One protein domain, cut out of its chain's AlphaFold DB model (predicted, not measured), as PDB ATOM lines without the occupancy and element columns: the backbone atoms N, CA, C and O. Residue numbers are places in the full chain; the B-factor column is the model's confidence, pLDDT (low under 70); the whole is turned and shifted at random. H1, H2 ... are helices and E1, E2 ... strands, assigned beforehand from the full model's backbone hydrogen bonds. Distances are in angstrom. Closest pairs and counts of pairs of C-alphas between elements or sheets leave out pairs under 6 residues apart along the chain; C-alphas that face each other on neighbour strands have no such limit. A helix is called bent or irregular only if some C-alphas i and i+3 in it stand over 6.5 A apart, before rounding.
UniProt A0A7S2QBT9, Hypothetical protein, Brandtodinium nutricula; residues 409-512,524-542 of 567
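AT A GLANCE: This is residues 409 to 512 and 524 to 542 of the 567 residues of the protein "Hypothetical protein" of Brandtodinium nutricula (UniProt A0A7S2QBT9). Look for an up-and-down bundle of four helices, H1 to H4, with a small two-stranded ribbon, E1 and E2, at one end of it. H2 and H3 lie between H1 and H4 in the bundle, and residues 506 to 512 stick out freely beyond the ribbon. The printed part has 123 residues, with four named helices and then two named strands along the chain, in the order H1 H2 H3 H4 E1 E2; the sheet, E1 - E2, is antiparallel and the class is mostly helix. The whole is only just compact, close to loose, with a radius of gyration of the C-alphas of 16.4 A, and elongated, spanning 56 by 33 by 24 A.

IN THESE COORDINATES: Find C-alpha 500 at (153.905, 174.147, 144.462), where strand E1 begins; it runs to residue 504. Strand E2, residues 530 to 534, ends at C-alpha 534 at (156.629, 173.964, 148.165). Helix H2, residues 431 to 449, measures 24.2 A; it is irregular, C-alphas 443 and 446 being 8.4 A apart, with a kink of 61 degrees near residue 443. H3, residues 452 to 470, measures 27.4 A, and H4, residues 482 to 496, 20.6 A. Find C-alpha 409 at (147.865, 169.349, 163.367); from there H1 runs 15.3 A to residue 419.

HOW THE PARTS SIT: Look first across E1 and E2, at 143 degrees between their directions: N 501 and O 533 are 2.9 A apart, and N 531 and O 503 3.0 A, both within hydrogen-bond range. The closest C-alphas of H2 and E2, those of Tyr 446 and Val 534, are 7.1 A apart. H2 touches H4, closest at the C-alphas of Cys 438 and Leu 491, 6.3 A, at a shallow tilt of 4 degrees, the same way. H2 and H3 form a helical hairpin at a shallow tilt of 32 degrees; H2 touches H3 with residues 445 to 449 alone, and the closest C-alphas, those of Glu 449 and Lys 455, are 4.2 A apart. H1 touches H3 the same way at a shallow tilt of 15 degrees, closest at the C-alphas of Gly 413 and Ala 457, 5.0 A. H1 and H4 are apart. Each O i to N i+4 pair is within hydrogen-bond range in H1, H3 and H4, and 13 of 15 are in H2.

THE WHOLE: The two farthest C-alphas, those of Lys 475 and Asp 512, are 57.5 A apart. Residues 513 to 523 are not printed, and C-alphas 512 and 524 across this cut are 18.1 A apart. The links H1 to H2 and H3 to H4 are long. The model's pLDDT is under 70 at residues 504 to 507 and 524 to 530.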
ATOM      1  N   ALA A 409     148.813 169.433 164.482       90.88
ATOM      2  CA  ALA A 409     147.865 169.349 163.367       90.88
ATOM      3  C   ALA A 409     146.395 169.338 163.829       90.88
ATOM      4  O   ALA A 409     145.543 169.857 163.119       90.88
ATOM      5  N   LYS A 410     146.100 168.822 165.035       89.00
ATOM      6  CA  LYS A 410     144.754 168.866 165.636       89.00
ATOM      7  C   LYS A 410     144.308 170.299 165.950       89.00
ATOM      8  O   LYS A 410     143.209 170.678 165.574       89.00
ATOM      9  N   ILE A 411     145.168 171.101 166.590       88.56
ATOM     10  CA  ILE A 411     144.861 172.505 166.933       88.56
ATOM     11  C   ILE A 411     144.652 173.326 165.657       88.56
ATOM     12  O   ILE A 411     143.673 174.052 165.539       88.56
ATOM     13  N   ILE A 412     145.546 173.170 164.679       91.06
ATOM     14  CA  ILE A 412     145.422 173.850 163.385       91.06
ATOM     15  C   ILE A 412     144.179 173.390 162.616       91.06
ATOM     16  O   ILE A 412     143.495 174.226 162.035       91.06
ATOM     17  N   GLY A 413     143.873 172.089 162.630       91.81
ATOM     18  CA  GLY A 413     142.673 171.521 162.017       91.81
ATOM     19  C   GLY A 413     141.389 172.124 162.588       91.81
ATOM     20  O   GLY A 413     140.542 172.578 161.823       91.81
ATOM     21  N   GLN A 414     141.303 172.224 163.918       88.94
ATOM     22  CA  GLN A 414     140.200 172.888 164.612       88.94
ATOM     23  C   GLN A 414     140.092 174.368 164.206       88.94
ATOM     24  O   GLN A 414     139.028 174.813 163.791       88.94
ATOM     25  N   VAL A 415     141.211 175.105 164.216       88.88
ATOM     26  CA  VAL A 415     141.283 176.516 163.786       88.88
ATOM     27  C   VAL A 415     140.699 176.719 162.382       88.88
ATOM     28  O   VAL A 415     139.863 177.602 162.191       88.88
ATOM     29  N   ILE A 416     141.087 175.905 161.393       91.56
ATOM     30  CA  ILE A 416     140.564 176.057 160.022       91.56
ATOM     31  C   ILE A 416     139.097 175.621 159.890       91.56
ATOM     32  O   ILE A 416     138.365 176.225 159.106       91.56
ATOM     33  N   GLN A 417     138.649 174.624 160.662       91.69
ATOM     34  CA  GLN A 417     137.249 174.183 160.697       91.69
ATOM     35  C   GLN A 417     136.328 175.241 161.318       91.69
ATOM     36  O   GLN A 417     135.246 175.495 160.786       91.69
ATOM     37  N   ASP A 418     136.766 175.886 162.399       88.19
ATOM     38  CA  ASP A 418     136.002 176.915 163.106       88.19
ATOM     39  C   ASP A 418     135.871 178.185 162.254       88.19
ATOM     40  O   ASP A 418     134.758 178.674 162.047       88.19
ATOM     41  N   LEU A 419     136.973 178.651 161.650       87.06
ATOM     42  CA  LEU A 419     136.963 179.781 160.708       87.06
ATOM     43  C   LEU A 419     136.065 179.515 159.485       87.06
ATOM     44  O   LEU A 419     135.364 180.411 159.020       87.06
ATOM     45  N   ALA A 420     136.064 178.289 158.949       88.81
ATOM     46  CA  ALA A 420     135.188 177.900 157.837       88.81
ATOM     47  C   ALA A 420     133.726 177.643 158.268       88.81
ATOM     48  O   ALA A 420     132.858 177.401 157.419       88.81
ATOM     49  N   CYS A 421     133.459 177.680 159.577       88.81
ATOM     50  CA  CYS A 421     132.204 177.290 160.213       88.81
ATOM     51  C   CYS A 421     131.727 175.893 159.774       88.81
ATOM     52  O   CYS A 421     130.545 175.695 159.498       88.81
ATOM     53  N   CYS A 422     132.632 174.909 159.702       86.06
ATOM     54  CA  CYS A 422     132.308 173.536 159.288       86.06
ATOM     55  C   CYS A 422     131.208 172.890 160.149       86.06
ATOM     56  O   CYS A 422     130.424 172.095 159.637       86.06
ATOM     57  N   HIS A 423     131.103 173.273 161.426       84.75
ATOM     58  CA  HIS A 423     130.088 172.769 162.364       84.75
ATOM     59  C   HIS A 423     128.690 173.382 162.165       84.75
ATOM     60  O   HIS A 423     127.737 172.934 162.796       84.75
ATOM     61  N   ASN A 424     128.543 174.409 161.319       84.88
ATOM     62  CA  ASN A 424     127.266 175.069 161.046       84.88
ATOM     63  C   ASN A 424     127.111 175.350 159.541       84.88
ATOM     64  O   ASN A 424     127.634 176.330 159.007       84.88
ATOM     65  N   ALA A 425     126.343 174.497 158.856       80.69
ATOM     66  CA  ALA A 425     126.133 174.574 157.411       80.69
ATOM     67  C   ALA A 425     125.489 175.896 156.943       80.69
ATOM     68  O   ALA A 425     125.790 176.371 155.836       80.69
ATOM     69  N   ASP A 426     124.666 176.522 157.786       83.50
ATOM     70  CA  ASP A 426     123.967 177.767 157.472       83.50
ATOM     71  C   ASP A 426     124.816 179.015 157.711       83.50
ATOM     72  O   ASP A 426     124.669 179.978 156.955       83.50
ATOM     73  N   ALA A 427     125.748 178.976 158.672       85.38
ATOM     74  CA  ALA A 427     126.669 180.074 158.958       85.38
ATOM     75  C   ALA A 427     127.463 180.503 157.711       85.38
ATOM     76  O   ALA A 427     127.944 179.679 156.932       85.38
ATOM     77  N   ILE A 428     127.605 181.813 157.522       85.94
ATOM     78  CA  ILE A 428     128.285 182.419 156.374       85.94
ATOM     79  C   ILE A 428     129.497 183.184 156.920       85.94
ATOM     80  O   ILE A 428     129.309 184.260 157.483       85.94
ATOM     81  N   PRO A 429     130.729 182.658 156.778       86.31
ATOM     82  CA  PRO A 429     131.929 183.393 157.163       86.31
ATOM     83  C   PRO A 429     132.067 184.686 156.351       86.31
ATOM     84  O   PRO A 429     131.810 184.696 155.140       86.31
ATOM     85  N   GLY A 430     132.513 185.767 156.991       83.56
ATOM     86  CA  GLY A 430     132.801 187.030 156.307       83.56
ATOM     87  C   GLY A 430     133.923 186.889 155.271       83.56
ATOM     88  O   GLY A 430     134.804 186.037 155.400       83.56
ATOM     89  N   GLU A 431     133.936 187.747 154.242       86.50
ATOM     90  CA  GLU A 431     134.943 187.696 153.159       86.50
ATOM     91  C   GLU A 431     136.387 187.654 153.676       86.50
ATOM     92  O   GLU A 431     137.223 186.904 153.176       86.50
ATOM     93  N   HIS A 432     136.668 188.448 154.710       82.56
ATOM     94  CA  HIS A 432     137.967 188.534 155.368       82.56
ATOM     95  C   HIS A 432     138.380 187.212 156.041       82.56
ATOM     96  O   HIS A 432     139.573 186.927 156.101       82.56
ATOM     97  N   VAL A 433     137.431 186.388 156.508       85.81
ATOM     98  CA  VAL A 433     137.713 185.077 157.120       85.81
ATOM     99  C   VAL A 433     138.174 184.106 156.042       85.81
ATOM    100  O   VAL A 433     139.159 183.398 156.222       85.81
ATOM    101  N   LEU A 434     137.517 184.131 154.880       89.75
ATOM    102  CA  LEU A 434     137.890 183.300 153.737       89.75
ATOM    103  C   LEU A 434     139.284 183.657 153.206       89.75
ATOM    104  O   LEU A 434     140.041 182.754 152.860       89.75
ATOM    105  N   GLU A 435     139.660 184.941 153.213       89.50
ATOM    106  CA  GLU A 435     141.046 185.361 152.941       89.50
ATOM    107  C   GLU A 435     142.029 184.771 153.954       89.50
ATOM    108  O   GLU A 435     143.054 184.222 153.565       89.50
ATOM    109  N   CYS A 436     141.694 184.826 155.243       87.94
ATOM    110  CA  CYS A 436     142.534 184.305 156.320       87.94
ATOM    111  C   CYS A 436     142.726 182.780 156.243       87.94
ATOM    112  O   CYS A 436     143.841 182.301 156.441       87.94
ATOM    113  N   ILE A 437     141.677 182.025 155.898       91.62
ATOM    114  CA  ILE A 437     141.756 180.574 155.662       91.62
ATOM    115  C   ILE A 437     142.635 180.273 154.445       91.62
ATOM    116  O   ILE A 437     143.504 179.406 154.524       91.62
ATOM    117  N   CYS A 438     142.436 180.982 153.326       92.62
ATOM    118  CA  CYS A 438     143.212 180.753 152.107       92.62
ATOM    119  C   CYS A 438     144.694 181.093 152.309       92.62
ATOM    120  O   CYS A 438     145.548 180.307 151.911       92.62
ATOM    121  N   GLU A 439     145.008 182.208 152.975       89.25
ATOM    122  CA  GLU A 439     146.380 182.600 153.327       89.25
ATOM    123  C   GLU A 439     147.036 181.575 154.263       89.25
ATOM    124  O   GLU A 439     148.152 181.118 154.002       89.25
ATOM    125  N   LEU A 440     146.328 181.139 155.316       92.12
ATOM    126  CA  LEU A 440     146.834 180.125 156.238       92.12
ATOM    127  C   LEU A 440     147.118 178.811 155.504       92.12
ATOM    128  O   LEU A 440     148.246 178.324 155.570       92.12
ATOM    129  N   LEU A 441     146.148 178.267 154.764       93.88
ATOM    130  CA  LEU A 441     146.313 177.014 154.023       93.88
ATOM    131  C   LEU A 441     147.403 177.115 152.950       93.88
ATOM    132  O   LEU A 441     148.219 176.206 152.844       93.88
ATOM    133  N   ASN A 442     147.508 178.236 152.236       91.12
ATOM    134  CA  ASN A 442     148.631 178.496 151.335       91.12
ATOM    135  C   ASN A 442     149.985 178.482 152.070       91.12
ATOM    136  O   ASN A 442     150.981 178.056 151.495       91.12
ATOM    137  N   SER A 443     150.041 178.915 153.333       89.19
ATOM    138  CA  SER A 443     151.281 178.965 154.118       89.19
ATOM    139  C   SER A 443     151.684 177.653 154.806       89.19
ATOM    140  O   SER A 443     152.843 177.535 155.193       89.19
ATOM    141  N   ILE A 444     150.778 176.674 154.975       93.88
ATOM    142  CA  ILE A 444     151.056 175.420 155.717       93.88
ATOM    143  C   ILE A 444     150.558 174.125 155.059       93.88
ATOM    144  O   ILE A 444     150.822 173.041 155.589       93.88
ATOM    145  N   GLY A 445     149.822 174.223 153.951       93.19
ATOM    146  CA  GLY A 445     148.999 173.147 153.396       93.19
ATOM    147  C   GLY A 445     149.756 171.851 153.149       93.19
ATOM    148  O   GLY A 445     149.300 170.805 153.600       93.19
ATOM    149  N   TYR A 446     150.959 171.923 152.573       93.62
ATOM    150  CA  TYR A 446     151.817 170.755 152.354       93.62
ATOM    151  C   TYR A 446     152.106 169.967 153.646       93.62
ATOM    152  O   TYR A 446     151.834 168.769 153.737       93.62
ATOM    153  N   THR A 447     152.624 170.640 154.683       93.75
ATOM    154  CA  THR A 447     152.937 169.990 155.968       93.75
ATOM    155  C   THR A 447     151.670 169.492 156.662       93.75
ATOM    156  O   THR A 447     151.694 168.422 157.267       93.75
ATOM    157  N   LEU A 448     150.562 170.232 156.581       94.00
ATOM    158  CA  LEU A 448     149.309 169.841 157.227       94.00
ATOM    159  C   LEU A 448     148.657 168.634 156.533       94.00
ATOM    160  O   LEU A 448     148.244 167.706 157.220       94.00
ATOM    161  N   GLU A 449     148.643 168.587 155.201       93.81
ATOM    162  CA  GLU A 449     148.084 167.471 154.427       93.81
ATOM    163  C   GLU A 449     148.944 166.198 154.500       93.81
ATOM    164  O   GLU A 449     148.416 165.093 154.383       93.81
ATOM    165  N   SER A 450     150.248 166.317 154.781       92.12
ATOM    166  CA  SER A 450     151.106 165.148 155.041       92.12
ATOM    167  C   SER A 450     150.797 164.409 156.355       92.12
ATOM    168  O   SER A 450     151.285 163.299 156.557       92.12
ATOM    169  N   MET A 451     149.997 164.998 157.255       91.94
ATOM    170  CA  MET A 451     149.604 164.394 158.533       91.94
ATOM    171  C   MET A 451     148.135 163.943 158.485       91.94
ATOM    172  O   MET A 451     147.294 164.744 158.081       91.94
ATOM    173  N   PRO A 452     147.770 162.731 158.963       89.69
ATOM    174  CA  PRO A 452     146.409 162.193 158.820       89.69
ATOM    175  C   PRO A 452     145.300 163.139 159.306       89.69
ATOM    176  O   PRO A 452     144.441 163.541 158.527       89.69
ATOM    177  N   ALA A 453     145.387 163.613 160.555       87.75
ATOM    178  CA  ALA A 453     144.399 164.537 161.123       87.75
ATOM    179  C   ALA A 453     144.335 165.896 160.393       87.75
ATOM    180  O   ALA A 453     143.297 166.555 160.394       87.75
ATOM    181  N   GLY A 454     145.438 166.328 159.772       90.88
ATOM    182  CA  GLY A 454     145.482 167.557 158.984       90.88
ATOM    183  C   GLY A 454     144.885 167.384 157.587       90.88
ATOM    184  O   GLY A 454     144.173 168.270 157.120       90.88
ATOM    185  N   LYS A 455     145.090 166.222 156.953       92.75
ATOM    186  CA  LYS A 455     144.454 165.839 155.684       92.75
ATOM    187  C   LYS A 455     142.930 165.807 155.793       92.75
ATOM    188  O   LYS A 455     142.247 166.325 154.906       92.75
ATOM    189  N   ASP A 456     142.403 165.249 156.881       93.44
ATOM    190  CA  ASP A 456     140.959 165.195 157.132       93.44
ATOM    191  C   ASP A 456     140.378 166.606 157.316       93.44
ATOM    192  O   ASP A 456     139.397 166.964 156.660       93.44
ATOM    193  N   ALA A 457     141.031 167.446 158.130       94.25
ATOM    194  CA  ALA A 457     140.618 168.832 158.348       94.25
ATOM    195  C   ALA A 457     140.683 169.679 157.061       94.25
ATOM    196  O   ALA A 457     139.718 170.370 156.733       94.25
ATOM    197  N   ILE A 458     141.770 169.576 156.281       94.88
ATOM    198  CA  ILE A 458     141.891 170.223 154.964       94.88
ATOM    199  C   ILE A 458     140.774 169.761 154.035       94.88
ATOM    200  O   ILE A 458     140.191 170.587 153.339       94.88
ATOM    201  N   THR A 459     140.454 168.468 154.010       94.75
ATOM    202  CA  THR A 459     139.430 167.920 153.112       94.75
ATOM    203  C   THR A 459     138.036 168.441 153.466       94.75
ATOM    204  O   THR A 459     137.313 168.873 152.568       94.75
ATOM    205  N   GLN A 460     137.691 168.506 154.755       94.25
ATOM    206  CA  GLN A 460     136.430 169.091 155.225       94.25
ATOM    207  C   GLN A 460     136.329 170.589 154.904       94.25
ATOM    208  O   GLN A 460     135.328 171.035 154.340       94.25
ATOM    209  N   VAL A 461     137.380 171.365 155.194       95.69
ATOM    210  CA  VAL A 461     137.422 172.807 154.894       95.69
ATOM    211  C   VAL A 461     137.386 173.059 153.386       95.69
ATOM    212  O   VAL A 461     136.676 173.950 152.936       95.69
ATOM    213  N   CYS A 462     138.063 172.243 152.582       95.12
ATOM    214  CA  CYS A 462     137.991 172.293 151.121       95.12
ATOM    215  C   CYS A 462     136.571 172.042 150.596       95.12
ATOM    216  O   CYS A 462     136.098 172.803 149.752       95.12
ATOM    217  N   GLY A 463     135.865 171.027 151.108       94.69
ATOM    218  CA  GLY A 463     134.451 170.811 150.782       94.69
ATOM    219  C   GLY A 463     133.613 172.046 151.117       94.69
ATOM    220  O   GLY A 463     132.953 172.615 150.247       94.69
ATOM    221  N   ARG A 464     133.766 172.564 152.341       94.44
ATOM    222  CA  ARG A 464     133.063 173.765 152.804       94.44
ATOM    223  C   ARG A 464     133.353 175.006 151.950       94.44
ATOM    224  O   ARG A 464     132.439 175.774 151.656       94.44
ATOM    225  N   LEU A 465     134.598 175.208 151.517       94.81
ATOM    226  CA  LEU A 465     134.982 176.312 150.634       94.81
ATOM    227  C   LEU A 465     134.384 176.166 149.225       94.81
ATOM    228  O   LEU A 465     134.000 177.179 148.638       94.81
ATOM    229  N   MET A 466     134.241 174.944 148.692       94.00
ATOM    230  CA  MET A 466     133.499 174.711 147.444       94.00
ATOM    231  C   MET A 466     132.019 175.078 147.591       94.00
ATOM    232  O   MET A 466     131.498 175.803 146.741       94.00
ATOM    233  N   ASP A 467     131.365 174.651 148.673       92.88
ATOM    234  CA  ASP A 467     129.959 174.977 148.940       92.88
ATOM    235  C   ASP A 467     129.758 176.493 149.027       92.88
ATOM    236  O   ASP A 467     128.913 177.065 148.336       92.88
ATOM    237  N   LEU A 468     130.590 177.174 149.822       91.44
ATOM    238  CA  LEU A 468     130.563 178.628 149.991       91.44
ATOM    239  C   LEU A 468     130.834 179.366 148.670       91.44
ATOM    240  O   LEU A 468     130.126 180.320 148.341       91.44
ATOM    241  N   LYS A 469     131.788 178.892 147.857       91.69
ATOM    242  CA  LYS A 469     132.059 179.422 146.510       91.69
ATOM    243  C   LYS A 469     130.845 179.284 145.588       91.69
ATOM    244  O   LYS A 469     130.637 180.166 144.750       91.69
ATOM    245  N   GLN A 470     130.049 178.225 145.711       90.44
ATOM    246  CA  GLN A 470     128.867 177.983 144.873       90.44
ATOM    247  C   GLN A 470     127.580 178.628 145.418       90.44
ATOM    248  O   GLN A 470     126.686 178.937 144.625       90.44
ATOM    249  N   LYS A 471     127.503 178.903 146.731       88.69
ATOM    250  CA  LYS A 471     126.322 179.450 147.424       88.69
ATOM    251  C   LYS A 471     125.809 180.740 146.760       88.69
ATOM    252  O   LYS A 471     126.564 181.645 146.374       88.69
ATOM    253  N   LYS A 472     124.485 180.807 146.620       87.75
ATOM    254  CA  LYS A 472     123.723 181.938 146.075       87.75
ATOM    255  C   LYS A 472     122.740 182.435 147.134       87.75
ATOM    256  O   LYS A 472     122.261 181.651 147.948       87.75
ATOM    257  N   ASP A 473     122.460 183.729 147.113       83.75
ATOM    258  CA  ASP A 473     121.386 184.345 147.893       83.75
ATOM    259  C   ASP A 473     120.003 183.933 147.343       83.75
ATOM    260  O   ASP A 473     119.883 183.470 146.206       83.75
ATOM    261  N   LYS A 474     118.939 184.167 148.122       82.62
ATOM    262  CA  LYS A 474     117.526 183.954 147.758       82.62
ATOM    263  C   LYS A 474     117.141 184.621 146.429       82.62
ATOM    264  O   LYS A 474     116.235 184.154 145.750       82.62
ATOM    265  N   LYS A 475     117.846 185.688 146.035       82.00
ATOM    266  CA  LYS A 475     117.684 186.404 144.755       82.00
ATOM    267  C   LYS A 475     118.495 185.805 143.589       82.00
ATOM    268  O   LYS A 475     118.669 186.459 142.567       82.00
ATOM    269  N   GLY A 476     119.085 184.617 143.748       81.31
ATOM    270  CA  GLY A 476     119.914 183.943 142.735       81.31
ATOM    271  C   GLY A 476     121.310 184.550 142.513       81.31
ATOM    272  O   GLY A 476     122.139 183.947 141.824       81.31
ATOM    273  N   LYS A 477     121.607 185.710 143.113       83.50
ATOM    274  CA  LYS A 477     122.922 186.363 143.064       83.50
ATOM    275  C   LYS A 477     123.961 185.532 143.821       83.50
ATOM    276  O   LYS A 477     123.668 184.944 144.858       83.50
ATOM    277  N   THR A 478     125.195 185.499 143.327       87.69
ATOM    278  CA  THR A 478     126.318 184.863 144.027       87.69
ATOM    279  C   THR A 478     126.572 185.509 145.388       87.69
ATOM    280  O   THR A 478     126.671 186.733 145.452       87.69
ATOM    281  N   LEU A 479     126.742 184.695 146.436       88.12
ATOM    282  CA  LEU A 479     126.935 185.182 147.805       88.12
ATOM    283  C   LEU A 479     128.223 186.008 147.964       88.12
ATOM    284  O   LEU A 479     128.181 187.125 148.465       88.12
ATOM    285  N   TYR A 480     129.349 185.481 147.477       89.81
ATOM    286  CA  TYR A 480     130.654 186.150 147.526       89.81
ATOM    287  C   TYR A 480     131.032 186.811 146.191       89.81
ATOM    288  O   TYR A 480     130.659 186.293 145.128       89.81
ATOM    289  N   PRO A 481     131.817 187.907 146.207       91.88
ATOM    290  CA  PRO A 481     132.327 188.541 144.995       91.88
ATOM    291  C   PRO A 481     133.351 187.653 144.276       91.88
ATOM    292  O   PRO A 481     133.994 186.785 144.873       91.88
ATOM    293  N   MET A 482     133.555 187.912 142.980       91.81
ATOM    294  CA  MET A 482     134.451 187.112 142.133       91.81
ATOM    295  C   MET A 482     135.875 187.002 142.691       91.81
ATOM    296  O   MET A 482     136.447 185.921 142.644       91.81
ATOM    297  N   ARG A 483     136.417 188.063 143.305       94.19
ATOM    298  CA  ARG A 483     137.740 188.054 143.957       94.19
ATOM    299  C   ARG A 483     137.895 186.914 144.974       94.19
ATOM    300  O   ARG A 483     138.889 186.199 144.936       94.19
ATOM    301  N   ILE A 484     136.901 186.714 145.843       93.56
ATOM    302  CA  ILE A 484     136.913 185.640 146.846       93.56
ATOM    303  C   ILE A 484     136.769 184.270 146.172       93.56
ATOM    304  O   ILE A 484     137.475 183.331 146.526       93.56
ATOM    305  N   LYS A 485     135.919 184.153 145.142       94.06
ATOM    306  CA  LYS A 485     135.753 182.905 144.374       94.06
ATOM    307  C   LYS A 485     137.024 182.494 143.622       94.06
ATOM    308  O   LYS A 485     137.305 181.301 143.552       94.06
ATOM    309  N   PHE A 486     137.767 183.458 143.074       95.31
ATOM    310  CA  PHE A 486     139.054 183.228 142.414       95.31
ATOM    311  C   PHE A 486     140.153 182.873 143.413       95.31
ATOM    312  O   PHE A 486     140.917 181.962 143.147       95.31
ATOM    313  N   MET A 487     140.193 183.507 144.583       94.94
ATOM    314  CA  MET A 487     141.132 183.145 145.651       94.94
ATOM    315  C   MET A 487     140.882 181.728 146.197       94.94
ATOM    316  O   MET A 487     141.827 180.977 146.418       94.94
ATOM    317  N   ILE A 488     139.615 181.330 146.357       95.75
ATOM    318  CA  ILE A 488     139.259 179.942 146.682       95.75
ATOM    319  C   ILE A 488     139.687 178.992 145.548       95.75
ATOM    320  O   ILE A 488     140.150 177.890 145.822       95.75
ATOM    321  N   GLN A 489     139.564 179.404 144.281       95.56
ATOM    322  CA  GLN A 489     140.043 178.605 143.147       95.56
ATOM    323  C   GLN A 489     141.577 178.472 143.132       95.56
ATOM    324  O   GLN A 489     142.056 177.354 142.995       95.56
ATOM    325  N   ASP A 490     142.333 179.550 143.365       94.06
ATOM    326  CA  ASP A 490     143.805 179.533 143.461       94.06
ATOM    327  C   ASP A 490     144.300 178.560 144.538       94.06
ATOM    328  O   ASP A 490     145.269 177.832 144.326       94.06
ATOM    329  N   LEU A 491     143.599 178.485 145.676       94.75
ATOM    330  CA  LEU A 491     143.880 177.502 146.721       94.75
ATOM    331  C   LEU A 491     143.683 176.057 146.222       94.75
ATOM    332  O   LEU A 491     144.506 175.190 146.522       94.75
ATOM    333  N   PHE A 492     142.629 175.784 145.446       94.44
ATOM    334  CA  PHE A 492     142.424 174.462 144.843       94.44
ATOM    335  C   PHE A 492     143.466 174.139 143.781       94.44
ATOM    336  O   PHE A 492     144.013 173.041 143.795       94.44
ATOM    337  N   ASP A 493     143.784 175.088 142.905       94.31
ATOM    338  CA  ASP A 493     144.784 174.907 141.853       94.31
ATOM    339  C   ASP A 493     146.173 174.671 142.469       94.31
ATOM    340  O   ASP A 493     146.895 173.766 142.055       94.31
ATOM    341  N   THR A 494     146.493 175.385 143.553       93.38
ATOM    342  CA  THR A 494     147.678 175.164 144.396       93.38
ATOM    343  C   THR A 494     147.715 173.755 144.985       93.38
ATOM    344  O   THR A 494     148.734 173.074 144.874       93.38
ATOM    345  N   ARG A 495     146.625 173.299 145.618       93.75
ATOM    346  CA  ARG A 495     146.548 171.956 146.219       93.75
ATOM    347  C   ARG A 495     146.681 170.864 145.154       93.75
ATOM    348  O   ARG A 495     147.436 169.916 145.344       93.75
ATOM    349  N   ASN A 496     146.016 171.035 144.011       92.88
ATOM    350  CA  ASN A 496     146.092 170.128 142.864       92.88
ATOM    351  C   ASN A 496     147.504 170.090 142.251       92.88
ATOM    352  O   ASN A 496     147.957 169.033 141.820       92.88
ATOM    353  N   ALA A 497     148.232 171.210 142.278       92.31
ATOM    354  CA  ALA A 497     149.647 171.304 141.923       92.31
ATOM    355  C   ALA A 497     150.603 170.825 143.041       92.31
ATOM    356  O   ALA A 497     151.779 171.193 143.050       92.31
ATOM    357  N   GLY A 498     150.129 170.035 144.013       89.88
ATOM    358  CA  GLY A 498     150.962 169.485 145.088       89.88
ATOM    359  C   GLY A 498     151.551 170.544 146.024       89.88
ATOM    360  O   GLY A 498     152.645 170.355 146.554       89.88
ATOM    361  N   TRP A 499     150.848 171.667 146.207       93.06
ATOM    362  CA  TRP A 499     151.279 172.847 146.967       93.06
ATOM    363  C   TRP A 499     152.492 173.592 146.388       93.06
ATOM    364  O   TRP A 499     153.088 174.426 147.070       93.06
ATOM    365  N   MET A 500     152.861 173.360 145.127       85.88
ATOM    366  CA  MET A 500     153.905 174.147 144.462       85.88
ATOM    367  C   MET A 500     153.398 175.560 144.133       85.88
ATOM    368  O   MET A 500     152.410 175.721 143.419       85.88
ATOM    369  N   LYS A 501     154.101 176.598 144.604       79.56
ATOM    370  CA  LYS A 501     153.832 178.003 144.252       79.56
ATOM    371  C   LYS A 501     155.089 178.693 143.731       79.56
ATOM    372  O   LYS A 501     156.174 178.517 144.276       79.56
ATOM    373  N   LYS A 502     154.923 179.564 142.732       76.12
ATOM    374  CA  LYS A 502     155.912 180.603 142.413       76.12
ATOM    375  C   LYS A 502     155.772 181.730 143.430       76.12
ATOM    376  O   LYS A 502     154.717 182.354 143.505       76.12
ATOM    377  N   VAL A 503     156.817 181.982 144.209       71.44
ATOM    378  CA  VAL A 503     156.823 183.010 145.254       71.44
ATOM    379  C   VAL A 503     157.906 184.040 144.954       71.44
ATOM    380  O   VAL A 503     159.052 183.698 144.672       71.44
ATOM    381  N   PHE A 504     157.540 185.317 145.053       63.31
ATOM    382  CA  PHE A 504     158.492 186.422 145.081       63.31
ATOM    383  C   PHE A 504     158.971 186.622 146.523       63.31
ATOM    384  O   PHE A 504     158.165 186.791 147.441       63.31
ATOM    385  N   LYS A 505     160.288 186.574 146.740       58.09
ATOM    386  CA  LYS A 505     160.912 186.578 148.075       58.09
ATOM    387  C   LYS A 505     160.682 187.904 148.834       58.09
ATOM    388  O   LYS A 505     161.480 188.829 148.721       58.09
ATOM    389  N   GLN A 506     159.622 187.961 149.650       61.88
ATOM    390  CA  GLN A 506     159.273 189.082 150.550       61.88
ATOM    391  C   GLN A 506     159.527 188.803 152.054       61.88
ATOM    392  O   GLN A 506     159.051 189.554 152.914       61.88
ATOM    393  N   SER A 507     160.237 187.727 152.401       69.88
ATOM    394  CA  SER A 507     160.672 187.433 153.777       69.88
ATOM    395  C   SER A 507     161.970 188.164 154.138       69.88
ATOM    396  O   SER A 507     162.783 188.490 153.268       69.88
ATOM    397  N   ALA A 508     162.178 188.416 155.434       75.94
ATOM    398  CA  ALA A 508     163.474 188.861 155.938       75.94
ATOM    399  C   ALA A 508     164.517 187.741 155.784       75.94
ATOM    400  O   ALA A 508     164.272 186.608 156.191       75.94
ATOM    401  N   LYS A 509     165.683 188.072 155.223       79.31
ATOM    402  CA  LYS A 509     166.787 187.137 154.960       79.31
ATOM    403  C   LYS A 509     168.050 187.536 155.707       79.31
ATOM    404  O   LYS A 509     168.212 188.694 156.095       79.31
ATOM    405  N   THR A 510     168.956 186.581 155.861       79.50
ATOM    406  CA  THR A 510     170.346 186.837 156.242       79.50
ATOM    407  C   THR A 510     171.086 187.613 155.155       79.50
ATOM    408  O   THR A 510     170.738 187.571 153.969       79.50
ATOM    409  N   LYS A 511     172.161 188.303 155.542       76.50
ATOM    410  CA  LYS A 511     173.027 189.019 154.594       76.50
ATOM    411  C   LYS A 511     173.621 188.093 153.525       76.50
ATOM    412  O   LYS A 511     173.809 188.519 152.385       76.50
ATOM    413  N   ASP A 512     173.912 186.847 153.883       77.38
ATOM    414  CA  ASP A 512     174.552 185.885 152.985       77.38
ATOM    415  C   ASP A 512     173.556 185.217 152.024       77.38
ATOM    416  O   ASP A 512     173.891 185.032 150.857       77.38
ATOM    417  N   THR A 524     171.760 184.182 136.102       62.31
ATOM    418  CA  THR A 524     170.505 183.747 135.470       62.31
ATOM    419  C   THR A 524     169.740 184.936 134.883       62.31
ATOM    420  O   THR A 524     168.674 185.306 135.373       62.31
ATOM    421  N   GLN A 525     170.227 185.477 133.756       53.66
ATOM    422  CA  GLN A 525     169.641 186.609 132.998       53.66
ATOM    423  C   GLN A 525     168.174 186.426 132.519       53.66
ATOM    424  O   GLN A 525     167.650 187.251 131.775       53.66
ATOM    425  N   ARG A 526     167.506 185.333 132.901       49.06
ATOM    426  CA  ARG A 526     166.128 184.976 132.536       49.06
ATOM    427  C   ARG A 526     165.218 184.662 133.728       49.06
ATOM    428  O   ARG A 526     164.096 184.221 133.493       49.06
ATOM    429  N   ASN A 527     165.655 184.857 134.975       56.91
ATOM    430  CA  ASN A 527     164.761 184.655 136.117       56.91
ATOM    431  C   ASN A 527     164.021 185.957 136.463       56.91
ATOM    432  O   ASN A 527     164.652 186.980 136.710       56.91
ATOM    433  N   ASP A 528     162.691 185.911 136.526       59.81
ATOM    434  CA  ASP A 528     161.818 187.061 136.833       59.81
ATOM    435  C   ASP A 528     161.854 187.494 138.315       59.81
ATOM    436  O   ASP A 528     161.129 188.396 138.728       59.81
ATOM    437  N   GLY A 529     162.701 186.851 139.124       61.16
ATOM    438  CA  GLY A 529     162.779 187.027 140.573       61.16
ATOM    439  C   GLY A 529     161.840 186.110 141.364       61.16
ATOM    440  O   GLY A 529     161.851 186.169 142.596       61.16
ATOM    441  N   SER A 530     161.054 185.258 140.696       62.25
ATOM    442  CA  SER A 530     160.278 184.204 141.353       62.25
ATOM    443  C   SER A 530     161.117 182.944 141.600       62.25
ATOM    444  O   SER A 530     162.059 182.621 140.871       62.25
ATOM    445  N   GLU A 531     160.772 182.223 142.663       71.19
ATOM    446  CA  GLU A 531     161.293 180.893 142.974       71.19
ATOM    447  C   GLU A 531     160.105 179.941 143.147       71.19
ATOM    448  O   GLU A 531     159.101 180.300 143.769       71.19
ATOM    449  N   VAL A 532     160.183 178.738 142.570       75.50
ATOM    450  CA  VAL A 532     159.178 177.693 142.809       75.50
ATOM    451  C   VAL A 532     159.499 177.045 144.148       75.50
ATOM    452  O   VAL A 532     160.534 176.399 144.292       75.50
ATOM    453  N   VAL A 533     158.611 177.220 145.121       81.81
ATOM    454  CA  VAL A 533     158.730 176.650 146.465       81.81
ATOM    455  C   VAL A 533     157.524 175.773 146.775       81.81
ATOM    456  O   VAL A 533     156.413 176.018 146.295       81.81
ATOM    457  N   VAL A 534     157.729 174.753 147.607       83.81
ATOM    458  CA  VAL A 534     156.629 173.964 148.165       83.81
ATOM    459  C   VAL A 534     156.025 174.753 149.327       83.81
ATOM    460  O   VAL A 534     156.650 174.953 150.370       83.81
ATOM    461  N   ALA A 535     154.812 175.255 149.123       80.25
ATOM    462  CA  ALA A 535     154.149 176.159 150.042       80.25
ATOM    463  C   ALA A 535     153.739 175.413 151.325       80.25
ATOM    464  O   ALA A 535     153.023 174.410 151.297       80.25
ATOM    465  N   GLY A 536     154.252 175.873 152.467       82.62
ATOM    466  CA  GLY A 536     154.114 175.156 153.732       82.62
ATOM    467  C   GLY A 536     155.053 173.968 153.912       82.62
ATOM    468  O   GLY A 536     154.745 173.079 154.706       82.62
ATOM    469  N   GLN A 537     156.197 173.928 153.227       87.56
ATOM    470  CA  GLN A 537     157.318 173.073 153.618       87.56
ATOM    471  C   GLN A 537     157.952 173.570 154.934       87.56
ATOM    472  O   GLN A 537     158.026 174.771 155.195       87.56
ATOM    473  N   ARG A 538     158.420 172.647 155.785       88.88
ATOM    474  CA  ARG A 538     159.163 172.999 157.011       88.88
ATOM    475  C   ARG A 538     160.565 173.541 156.688       88.88
ATOM    476  O   ARG A 538     161.147 173.111 155.691       88.88
ATOM    477  N   PRO A 539     161.150 174.400 157.550       86.50
ATOM    478  CA  PRO A 539     162.523 174.878 157.389       86.50
ATOM    479  C   PRO A 539     163.525 173.730 157.235       86.50
ATOM    480  O   PRO A 539     163.459 172.747 157.974       86.50
ATOM    481  N   ALA A 540     164.484 173.865 156.315       84.44
ATOM    482  CA  ALA A 540     165.409 172.786 155.956       84.44
ATOM    483  C   ALA A 540     166.175 172.206 157.162       84.44
ATOM    484  O   ALA A 540     166.278 170.988 157.295       84.44
ATOM    485  N   TRP A 541     166.616 173.063 158.093       85.69
ATOM    486  CA  TRP A 541     167.326 172.672 159.323       85.69
ATOM    487  C   TRP A 541     166.505 171.781 160.274       85.69
ATOM    488  O   TRP A 541     167.064 171.181 161.186       85.69
ATOM    489  N   MET A 542     165.185 171.684 160.085       82.69
ATOM    490  CA  MET A 542     164.318 170.787 160.855       82.69
ATOM    491  C   MET A 542     164.237 169.375 160.249       82.69
ATOM    492  O   MET A 542     163.862 168.434 160.945       82.69
TER     493      MET A 542